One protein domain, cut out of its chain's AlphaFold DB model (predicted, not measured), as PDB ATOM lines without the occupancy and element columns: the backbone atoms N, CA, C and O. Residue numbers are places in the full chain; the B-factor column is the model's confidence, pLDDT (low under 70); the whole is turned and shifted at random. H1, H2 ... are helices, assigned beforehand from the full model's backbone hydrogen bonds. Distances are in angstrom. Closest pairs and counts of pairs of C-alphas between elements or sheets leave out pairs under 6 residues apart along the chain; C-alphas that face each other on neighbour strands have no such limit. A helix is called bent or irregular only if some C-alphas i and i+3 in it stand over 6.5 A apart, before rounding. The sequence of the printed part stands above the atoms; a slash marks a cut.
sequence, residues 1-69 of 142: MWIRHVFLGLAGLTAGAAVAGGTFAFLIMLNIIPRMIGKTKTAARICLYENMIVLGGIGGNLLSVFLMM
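Overview. This is residues 1 to 69 of the 142 residues of an uncharacterized protein of uncultured Roseburia sp (UniProt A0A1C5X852). A long helix, H1, and a second long helix, H3, form a lopsided, loose V, with the short helix H2 at the turn between them; H3 folds back and passes near the later part of H1. Two arms stick out from the body: residues 1 to 18, of which 2 to 18 belong to H1, and residues 59 to 69, of which 59 to 65 belong to H3. The printed part has 69 residues with three named helices, in the order H1, H2, H3, and no named strand; the class is all helix. The whole is only just loose, close to extended, with a radius of gyration of the C-alphas of 16.2 A, and only just elongated, spanning 54 by 27 by 19 A.

Arrangement. H1, residues 2 to 29, is the longest helix. It is close to but not clearly touching H2, residues 32 to 39; the closest C-alphas, those of Leu 27 and Ile 33, are 6.3 A apart. These two run the same way at a steep tilt of 40 degrees. H2 and H3, residues 43 to 65, form a helical hairpin and run opposite ways at 35.3 degrees, only just a steep tilt. They only just touch, with 3 pairs of C-alphas within 8 A, through residues 43 to 49 of H3 alone; the closest C-alphas are those of Ile 37 and Ala 43, 5.8 A apart. H1 and H3 are near each other, with 12 pairs of C-alphas within 10 A but no pair within 8 A. Every O i to N i+4 pair is within hydrogen-bond range in H1 and H2, against 16 of 19 in H3.

Along the chain. H1 runs 40.2 A from C-alpha 2 at (1.390, -7.659, 10.680) to C-alpha 29 at (-36.008, 6.920, 9.395). H2, residues 32 to 39, measures 10.8 A. H3 measures 34.2 A from C-alpha 43 to C-alpha 65 at (-20.977, -15.591, 6.271); it is irregular, with C-alphas 44 and 47 lying 8.3 A apart.

Size, cuts and confidence. The C-alphas of Met 1 and Lys 41, the two farthest apart, are 54.4 A apart. Both links are tight, and the printed part has no cut. Mean pLDDT of the printed part is 83.8; residue 1, residues 43 to 44 and residues 66 to 69 are under 70.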
ATOM      1  N   MET A   1       3.934  -8.059   7.119       65.19
ATOM      2  CA  MET A   1       2.851  -9.049   7.350       65.19
ATOM      3  C   MET A   1       1.841  -8.579   8.408       65.19
ATOM      4  O   MET A   1       0.654  -8.558   8.105       65.19
ATOM      5  N   TRP A   2       2.277  -8.125   9.593       77.19
ATOM      6  CA  TRP A   2       1.390  -7.659  10.680       77.19
ATOM      7  C   TRP A   2       0.634  -6.354  10.381       77.19
ATOM      8  O   TRP A   2      -0.563  -6.280  10.629       77.19
ATOM      9  N   ILE A   3       1.291  -5.370   9.748       82.12
ATOM     10  CA  ILE A   3       0.661  -4.084   9.385       82.12
ATOM     11  C   ILE A   3      -0.598  -4.275   8.523       82.12
ATOM     12  O   ILE A   3      -1.586  -3.572   8.697       82.12
ATOM     13  N   ARG A   4      -0.587  -5.279   7.631       81.94
ATOM     14  CA  ARG A   4      -1.730  -5.612   6.774       81.94
ATOM     15  C   ARG A   4      -2.893  -6.141   7.609       81.94
ATOM     16  O   ARG A   4      -4.015  -5.723   7.392       81.94
ATOM     17  N   HIS A   5      -2.634  -7.001   8.592       85.44
ATOM     18  CA  HIS A   5      -3.682  -7.568   9.446       85.44
ATOM     19  C   HIS A   5      -4.299  -6.511  10.365       85.44
ATOM     20  O   HIS A   5      -5.515  -6.471  10.509       85.44
ATOM     21  N   VAL A   6      -3.480  -5.607  10.909       88.69
ATOM     22  CA  VAL A   6      -3.966  -4.466  11.700       88.69
ATOM     23  C   VAL A   6      -4.818  -3.530  10.839       88.69
ATOM     24  O   VAL A   6      -5.904  -3.135  11.257       88.69
ATOM     25  N   PHE A   7      -4.382  -3.230   9.613       88.25
ATOM     26  CA  PHE A   7      -5.143  -2.386   8.691       88.25
ATOM     27  C   PHE A   7      -6.462  -3.037   8.253       88.25
ATOM     28  O   PHE A   7      -7.498  -2.377   8.258       88.25
ATOM     29  N   LEU A   8      -6.456  -4.337   7.937       87.44
ATOM     30  CA  LEU A   8      -7.682  -5.083   7.638       87.44
ATOM     31  C   LEU A   8      -8.624  -5.144   8.850       87.44
ATOM     32  O   LEU A   8      -9.832  -5.008   8.678       87.44
ATOM     33  N   GLY A   9      -8.092  -5.303  10.064       89.19
ATOM     34  CA  GLY A   9      -8.881  -5.275  11.296       89.19
ATOM     35  C   GLY A   9      -9.547  -3.917  11.526       89.19
ATOM     36  O   GLY A   9     -10.740  -3.856  11.817       89.19
ATOM     37  N   LEU A  10      -8.809  -2.822  11.320       92.81
ATOM     38  CA  LEU A  10      -9.338  -1.461  11.427       92.81
ATOM     39  C   LEU A  10     -10.389  -1.170  10.343       92.81
ATOM     40  O   LEU A  10     -11.457  -0.628  10.634       92.81
ATOM     41  N   ALA A  11     -10.124  -1.569   9.097       90.19
ATOM     42  CA  ALA A  11     -11.079  -1.447   7.999       90.19
ATOM     43  C   ALA A  11     -12.364  -2.248   8.281       90.19
ATOM     44  O   ALA A  11     -13.463  -1.737   8.086       90.19
ATOM     45  N   GLY A  12     -12.240  -3.464   8.820       89.00
ATOM     46  CA  GLY A  12     -13.380  -4.278   9.242       89.00
ATOM     47  C   GLY A  12     -14.187  -3.636  10.374       89.00
ATOM     48  O   GLY A  12     -15.413  -3.609  10.307       89.00
ATOM     49  N   LEU A  13     -13.520  -3.063  11.380       91.69
ATOM     50  CA  LEU A  13     -14.172  -2.362  12.492       91.69
ATOM     51  C   LEU A  13     -14.933  -1.117  12.029       91.69
ATOM     52  O   LEU A  13     -16.089  -0.924  12.401       91.69
ATOM     53  N   THR A  14     -14.305  -0.286  11.197       94.00
ATOM     54  CA  THR A  14     -14.935   0.934  10.664       94.00
ATOM     55  C   THR A  14     -16.109   0.608   9.743       94.00
ATOM     56  O   THR A  14     -17.174   1.213   9.875       94.00
ATOM     57  N   ALA A  15     -15.964  -0.397   8.874       89.88
ATOM     58  CA  ALA A  15     -17.050  -0.883   8.031       89.88
ATOM     59  C   ALA A  15     -18.200  -1.464   8.869       89.88
ATOM     60  O   ALA A  15     -19.360  -1.131   8.631       89.88
ATOM     61  N   GLY A  16     -17.895  -2.272   9.888       89.75
ATOM     62  CA  GLY A  16     -18.893  -2.834  10.799       89.75
ATOM     63  C   GLY A  16     -19.667  -1.755  11.558       89.75
ATOM     64  O   GLY A  16     -20.897  -1.792  11.591       89.75
ATOM     65  N   ALA A  17     -18.968  -0.750  12.094       91.44
ATOM     66  CA  ALA A  17     -19.592   0.390  12.766       91.44
ATOM     67  C   ALA A  17     -20.497   1.195  11.816       91.44
ATOM     68  O   ALA A  17     -21.618   1.549  12.186       91.44
ATOM     69  N   ALA A  18     -20.052   1.432  10.576       93.19
ATOM     70  CA  ALA A  18     -20.842   2.127   9.563       93.19
ATOM     71  C   ALA A  18     -22.123   1.358   9.192       93.19
ATOM     72  O   ALA A  18     -23.194   1.957   9.090       93.19
ATOM     73  N   VAL A  19     -22.041   0.033   9.036       91.12
ATOM     74  CA  VAL A  19     -23.204  -0.815   8.719       91.12
ATOM     75  C   VAL A  19     -24.180  -0.881   9.898       91.12
ATOM     76  O   VAL A  19     -25.388  -0.722   9.702       91.12
ATOM     77  N   ALA A  20     -23.688  -1.049  11.128       89.75
ATOM     78  CA  ALA A  20     -24.527  -1.050  12.329       89.75
ATOM     79  C   ALA A  20     -25.268   0.290  12.504       89.75
ATOM     80  O   ALA A  20     -26.488   0.308  12.664       89.75
ATOM     81  N   GLY A  21     -24.559   1.417  12.375       91.00
ATOM     82  CA  GLY A  21     -25.181   2.743  12.405       91.00
ATOM     83  C   GLY A  21     -26.180   2.957  11.262       91.00
ATOM     84  O   GLY A  21     -27.283   3.454  11.489       91.00
ATOM     85  N   GLY A  22     -25.837   2.531  10.043       91.06
ATOM     86  CA  GLY A  22     -26.689   2.669   8.859       91.06
ATOM     87  C   GLY A  22     -27.995   1.878   8.960       91.06
ATOM     88  O   GLY A  22     -29.064   2.406   8.656       91.06
ATOM     89  N   THR A  23     -27.930   0.635   9.437       89.50
ATOM     90  CA  THR A  23     -29.115  -0.215   9.645       89.50
ATOM     91  C   THR A  23     -30.054   0.354  10.708       89.50
ATOM     92  O   THR A  23     -31.257   0.451  10.460       89.50
ATOM     93  N   PHE A  24     -29.529   0.820  11.843       89.00
ATOM     94  CA  PHE A  24     -30.341   1.493  12.863       89.00
ATOM     95  C   PHE A  24     -30.971   2.790  12.344       89.00
ATOM     96  O   PHE A  24     -32.179   2.994  12.495       89.00
ATOM     97  N   ALA A  25     -30.181   3.640  11.682       91.56
ATOM     98  CA  ALA A  25     -30.669   4.887  11.102       91.56
ATOM     99  C   ALA A  25     -31.789   4.635  10.083       91.56
ATOM    100  O   ALA A  25     -32.808   5.324  10.097       91.56
ATOM    101  N   PHE A  26     -31.639   3.609   9.244       90.25
ATOM    102  CA  PHE A  26     -32.646   3.205   8.270       90.25
ATOM    103  C   PHE A  26     -33.966   2.773   8.927       90.25
ATOM    104  O   PHE A  26     -35.033   3.257   8.541       90.25
ATOM    105  N   LEU A  27     -33.908   1.913   9.950       89.62
ATOM    106  CA  LEU A  27     -35.098   1.424  10.658       89.62
ATOM    107  C   LEU A  27     -35.876   2.549  11.362       89.62
ATOM    108  O   LEU A  27     -37.113   2.518  11.405       89.62
ATOM    109  N   ILE A  28     -35.161   3.541  11.901       89.06
ATOM    110  CA  ILE A  28     -35.753   4.709  12.566       89.06
ATOM    111  C   ILE A  28     -36.315   5.697  11.536       89.06
ATOM    112  O   ILE A  28     -37.453   6.140  11.692       89.06
ATOM    113  N   MET A  29     -35.574   6.003  10.464       88.31
ATOM    114  CA  MET A  29     -36.008   6.920   9.395       88.31
ATOM    115  C   MET A  29     -37.295   6.453   8.714       88.31
ATOM    116  O   MET A  29     -38.213   7.246   8.497       88.31
ATOM    117  N   LEU A  30     -37.409   5.152   8.435       88.12
ATOM    118  CA  LEU A  30     -38.643   4.568   7.909       88.12
ATOM    119  C   LEU A  30     -39.783   4.523   8.937       88.12
ATOM    120  O   LEU A  30     -40.872   4.059   8.623       88.12
ATOM    121  N   ASN A  31     -39.581   4.988  10.167       84.06
ATOM    122  CA  ASN A  31     -40.576   4.944  11.231       84.06
ATOM    123  C   ASN A  31     -41.127   3.533  11.527       84.06
ATOM    124  O   ASN A  31     -42.224   3.400  12.069       84.06
ATOM    125  N   ILE A  32     -40.382   2.468  11.214       85.88
ATOM    126  CA  ILE A  32     -40.823   1.090  11.482       85.88
ATOM    127  C   ILE A  32     -40.847   0.845  12.993       85.88
ATOM    128  O   ILE A  32     -41.885   0.492  13.554       85.88
ATOM    129  N   ILE A  33     -39.724   1.113  13.663       85.12
ATOM    130  CA  ILE A  33     -39.574   0.947  15.115       85.12
ATOM    131  C   ILE A  33     -40.534   1.851  15.906       85.12
ATOM    132  O   ILE A  33     -41.312   1.318  16.702       85.12
ATOM    133  N   PRO A  34     -40.558   3.186  15.708       81.38
ATOM    134  CA  PRO A  34     -41.443   4.053  16.487       81.38
ATOM    135  C   PRO A  34     -42.928   3.723  16.272       81.38
ATOM    136  O   PRO A  34     -43.714   3.805  17.216       81.38
ATOM    137  N   ARG A  35     -43.322   3.254  15.079       80.75
ATOM    138  CA  ARG A  35     -44.692   2.788  14.820       80.75
ATOM    139  C   ARG A  35     -45.034   1.524  15.600       80.75
ATOM    140  O   ARG A  35     -46.131   1.442  16.154       80.75
ATOM    141  N   MET A  36     -44.123   0.551  15.653       79.50
ATOM    142  CA  MET A  36     -44.328  -0.666  16.444       79.50
ATOM    143  C   MET A  36     -44.440  -0.345  17.936       79.50
ATOM    144  O   MET A  36     -45.398  -0.771  18.579       79.50
ATOM    145  N   ILE A  37     -43.537   0.487  18.462       84.56
ATOM    146  CA  ILE A  37     -43.568   0.936  19.861       84.56
ATOM    147  C   ILE A  37     -44.892   1.653  20.174       84.56
ATOM    148  O   ILE A  37     -45.528   1.369  21.195       84.56
ATOM    149  N   GLY A  38     -45.340   2.535  19.274       79.25
ATOM    150  CA  GLY A  38     -46.599   3.265  19.410       79.25
ATOM    151  C   GLY A  38     -47.836   2.360  19.399       79.25
ATOM    152  O   GLY A  38     -48.750   2.561  20.198       79.25
ATOM    153  N   LYS A  39     -47.868   1.326  18.544       78.75
ATOM    154  CA  LYS A  39     -48.985   0.365  18.473       78.75
ATOM    155  C   LYS A  39     -49.047  -0.570  19.678       78.75
ATOM    156  O   LYS A  39     -50.139  -0.822  20.181       78.75
ATOM    157  N   THR A  40     -47.904  -1.044  20.166       78.81
ATOM    158  CA  THR A  40     -47.832  -1.950  21.326       78.81
ATOM    159  C   THR A  40     -47.917  -1.190  22.660       78.81
ATOM    160  O   THR A  40     -47.888  -1.811  23.720       78.81
ATOM    161  N   LYS A  41     -48.011   0.154  22.639       75.94
ATOM    162  CA  LYS A  41     -48.040   1.041  23.825       75.94
ATOM    163  C   LYS A  41     -46.933   0.730  24.844       75.94
ATOM    164  O   LYS A  41     -47.081   0.962  26.038       75.94
ATOM    165  N   THR A  42     -45.813   0.189  24.373       75.81
ATOM    166  CA  THR A  42     -44.726  -0.307  25.220       75.81
ATOM    167  C   THR A  42     -43.500   0.585  25.033       75.81
ATOM    168  O   THR A  42     -42.430   0.139  24.631       75.81
ATOM    169  N   ALA A  43     -43.663   1.878  25.321       65.19
ATOM    170  CA  ALA A  43     -42.574   2.855  25.248       65.19
ATOM    171  C   ALA A  43     -41.483   2.598  26.304       65.19
ATOM    172  O   ALA A  43     -40.325   2.923  26.085       65.19
ATOM    173  N   ALA A  44     -41.822   1.949  27.421       69.50
ATOM    174  CA  ALA A  44     -40.867   1.653  28.489       69.50
ATOM    175  C   ALA A  44     -39.852   0.541  28.139       69.50
ATOM    176  O   ALA A  44     -38.864   0.383  28.846       69.50
ATOM    177  N   ARG A  45     -40.065  -0.241  27.064       77.88
ATOM    178  CA  ARG A  45     -39.198  -1.382  26.691       77.88
ATOM    179  C   ARG A  45     -38.400  -1.153  25.404       77.88
ATOM    180  O   ARG A  45     -38.211  -2.084  24.630       77.88
ATOM    181  N   ILE A  46     -37.904   0.064  25.181       81.62
ATOM    182  CA  ILE A  46     -37.069   0.398  24.008       81.62
ATOM    183  C   ILE A  46     -35.821  -0.498  23.932       81.62
ATOM    184  O   ILE A  46     -35.531  -1.044  22.872       81.62
ATOM    185  N   CYS A  47     -35.164  -0.746  25.070       82.75
ATOM    186  CA  CYS A  47     -33.972  -1.599  25.158       82.75
ATOM    187  C   CYS A  47     -34.216  -3.036  24.646       82.75
ATOM    188  O   CYS A  47     -33.343  -3.648  24.040       82.75
ATOM    189  N   LEU A  48     -35.429  -3.579  24.820       84.56
ATOM    190  CA  LEU A  48     -35.757  -4.915  24.309       84.56
ATOM    191  C   LEU A  48     -35.894  -4.935  22.784       84.56
ATOM    192  O   LEU A  48     -35.448  -5.893  22.157       84.56
ATOM    193  N   TYR A  49     -36.455  -3.882  22.183       85.12
ATOM    194  CA  TYR A  49     -36.493  -3.755  20.724       85.12
ATOM    195  C   TYR A  49     -35.086  -3.613  20.145       85.12
ATOM    196  O   TYR A  49     -34.767  -4.267  19.156       85.12
ATOM    197  N   GLU A  50     -34.236  -2.812  20.784       86.88
ATOM    198  CA  GLU A  50     -32.835  -2.649  20.397       86.88
ATOM    199  C   GLU A  50     -32.091  -3.988  20.415       86.88
ATOM    200  O   GLU A  50     -31.514  -4.386  19.404       86.88
ATOM    201  N   ASN A  51     -32.208  -4.746  21.508       90.19
ATOM    202  CA  ASN A  51     -31.590  -6.066  21.622       90.19
ATOM    203  C   ASN A  51     -32.112  -7.051  20.568       90.19
ATOM    204  O   ASN A  51     -31.332  -7.828  20.024       90.19
ATOM    205  N   MET A  52     -33.405  -7.013  20.228       88.19
ATOM    206  CA  MET A  52     -33.960  -7.843  19.150       88.19
ATOM    207  C   MET A  52     -33.385  -7.475  17.775       88.19
ATOM    208  O   MET A  52     -33.108  -8.367  16.974       88.19
ATOM    209  N   ILE A  53     -33.171  -6.185  17.503       89.44
ATOM    210  CA  ILE A  53     -32.554  -5.713  16.253       89.44
ATOM    211  C   ILE A  53     -31.091  -6.148  16.189       89.44
ATOM    212  O   ILE A  53     -30.656  -6.670  15.163       89.44
ATOM    213  N   VAL A  54     -30.348  -5.992  17.288       90.88
ATOM    214  CA  VAL A  54     -28.949  -6.428  17.389       90.88
ATOM    215  C   VAL A  54     -28.842  -7.940  17.192       90.88
ATOM    216  O   VAL A  54     -28.033  -8.391  16.383       90.88
ATOM    217  N   LEU A  55     -29.699  -8.731  17.845       90.19
ATOM    218  CA  LEU A  55     -29.754 -10.186  17.663       90.19
ATOM    219  C   LEU A  55     -30.074 -10.573  16.214       90.19
ATOM    220  O   LEU A  55     -29.428 -11.466  15.666       90.19
ATOM    221  N   GLY A  56     -31.024  -9.884  15.575       88.69
ATOM    222  CA  GLY A  56     -31.353 -10.090  14.164       88.69
ATOM    223  C   GLY A  56     -30.193  -9.745  13.226       88.69
ATOM    224  O   GLY A  56     -29.917 -10.499  12.294       88.69
ATOM    225  N   GLY A  57     -29.471  -8.655  13.497       88.81
ATOM    226  CA  GLY A  57     -28.289  -8.242  12.737       88.81
ATOM    227  C   GLY A  57     -27.123  -9.221  12.877       88.81
ATOM    228  O   GLY A  57     -26.528  -9.615  11.875       88.81
ATOM    229  N   ILE A  58     -26.838  -9.678  14.101       89.06
ATOM    230  CA  ILE A  58     -25.815 -10.701  14.363       89.06
ATOM    231  C   ILE A  58     -26.197 -12.014  13.674       89.06
ATOM    232  O   ILE A  58     -25.375 -12.591  12.965       89.06
ATOM    233  N   GLY A  59     -27.447 -12.463  13.832       87.31
ATOM    234  CA  GLY A  59     -27.947 -13.691  13.216       87.31
ATOM    235  C   GLY A  59     -27.913 -13.644  11.688       87.31
ATOM    236  O   GLY A  59     -27.418 -14.577  11.057       87.31
ATOM    237  N   GLY A  60     -28.366 -12.541  11.087       84.75
ATOM    238  CA  GLY A  60     -28.323 -12.321   9.639       84.75
ATOM    239  C   GLY A  60     -26.897 -12.262   9.086       84.75
ATOM    240  O   GLY A  60     -26.615 -12.869   8.053       84.75
ATOM    241  N   ASN A  61     -25.976 -11.605   9.797       86.25
ATOM    242  CA  ASN A  61     -24.563 -11.573   9.420       86.25
ATOM    243  C   ASN A  61     -23.928 -12.969   9.497       86.25
ATOM    244  O   ASN A  61     -23.219 -13.382   8.581       86.25
ATOM    245  N   LEU A  62     -24.229 -13.726  10.556       82.94
ATOM    246  CA  LEU A  62     -23.741 -15.092  10.717       82.94
ATOM    247  C   LEU A  62     -24.257 -16.003   9.591       82.94
ATOM    248  O   LEU A  62     -23.474 -16.731   8.991       82.94
ATOM    249  N   LEU A  63     -25.541 -15.903   9.236       78.19
ATOM    250  CA  LEU A  63     -26.131 -16.625   8.100       78.19
ATOM    251  C   LEU A  63     -25.492 -16.250   6.758       78.19
ATOM    252  O   LEU A  63     -25.253 -17.128   5.932       78.19
ATOM    253  N   SER A  64     -25.198 -14.965   6.542       79.19
ATOM    254  CA  SER A  64     -24.556 -14.495   5.311       79.19
ATOM    255  C   SER A  64     -23.119 -15.007   5.168       79.19
ATOM    256  O   SER A  64     -22.681 -15.263   4.049       79.19
ATOM    257  N   VAL A  65     -22.380 -15.140   6.274       78.69
ATOM    258  CA  VAL A  65     -20.977 -15.591   6.271       78.69
ATOM    259  C   VAL A  65     -20.871 -17.120   6.249       78.69
ATOM    260  O   VAL A  65     -20.033 -17.669   5.536       78.69
ATOM    261  N   PHE A  66     -21.735 -17.830   6.980       69.19
ATOM    262  CA  PHE A  66     -21.708 -19.294   7.107       69.19
ATOM    263  C   PHE A  66     -22.623 -20.020   6.109       69.19
ATOM    264  O   PHE A  66     -23.115 -21.116   6.384       69.19
ATOM    265  N   LEU A  67     -22.802 -19.462   4.909       62.59
ATOM    266  CA  LEU A  67     -23.655 -20.033   3.857       62.59
ATOM    267  C   LEU A  67     -23.220 -21.451   3.408       62.59
ATOM    268  O   LEU A  67     -23.999 -22.185   2.806       62.59
ATOM    269  N   MET A  68     -21.972 -21.841   3.695       51.50
ATOM    270  CA  MET A  68     -21.365 -23.109   3.271       51.50
ATOM    271  C   MET A  68     -21.676 -24.294   4.205       51.50
ATOM    272  O   MET A  68     -21.439 -25.446   3.838       51.50
ATOM    273  N   MET A  69     -22.223 -24.048   5.402       54.41
ATOM    274  CA  MET A  69     -22.597 -25.114   6.334       54.41
ATOM    275  C   MET A  69     -23.994 -25.634   5.974       54.41
ATOM    276  O   MET A  69     -24.982 -24.908   6.067       54.41
TER     277      MET A  69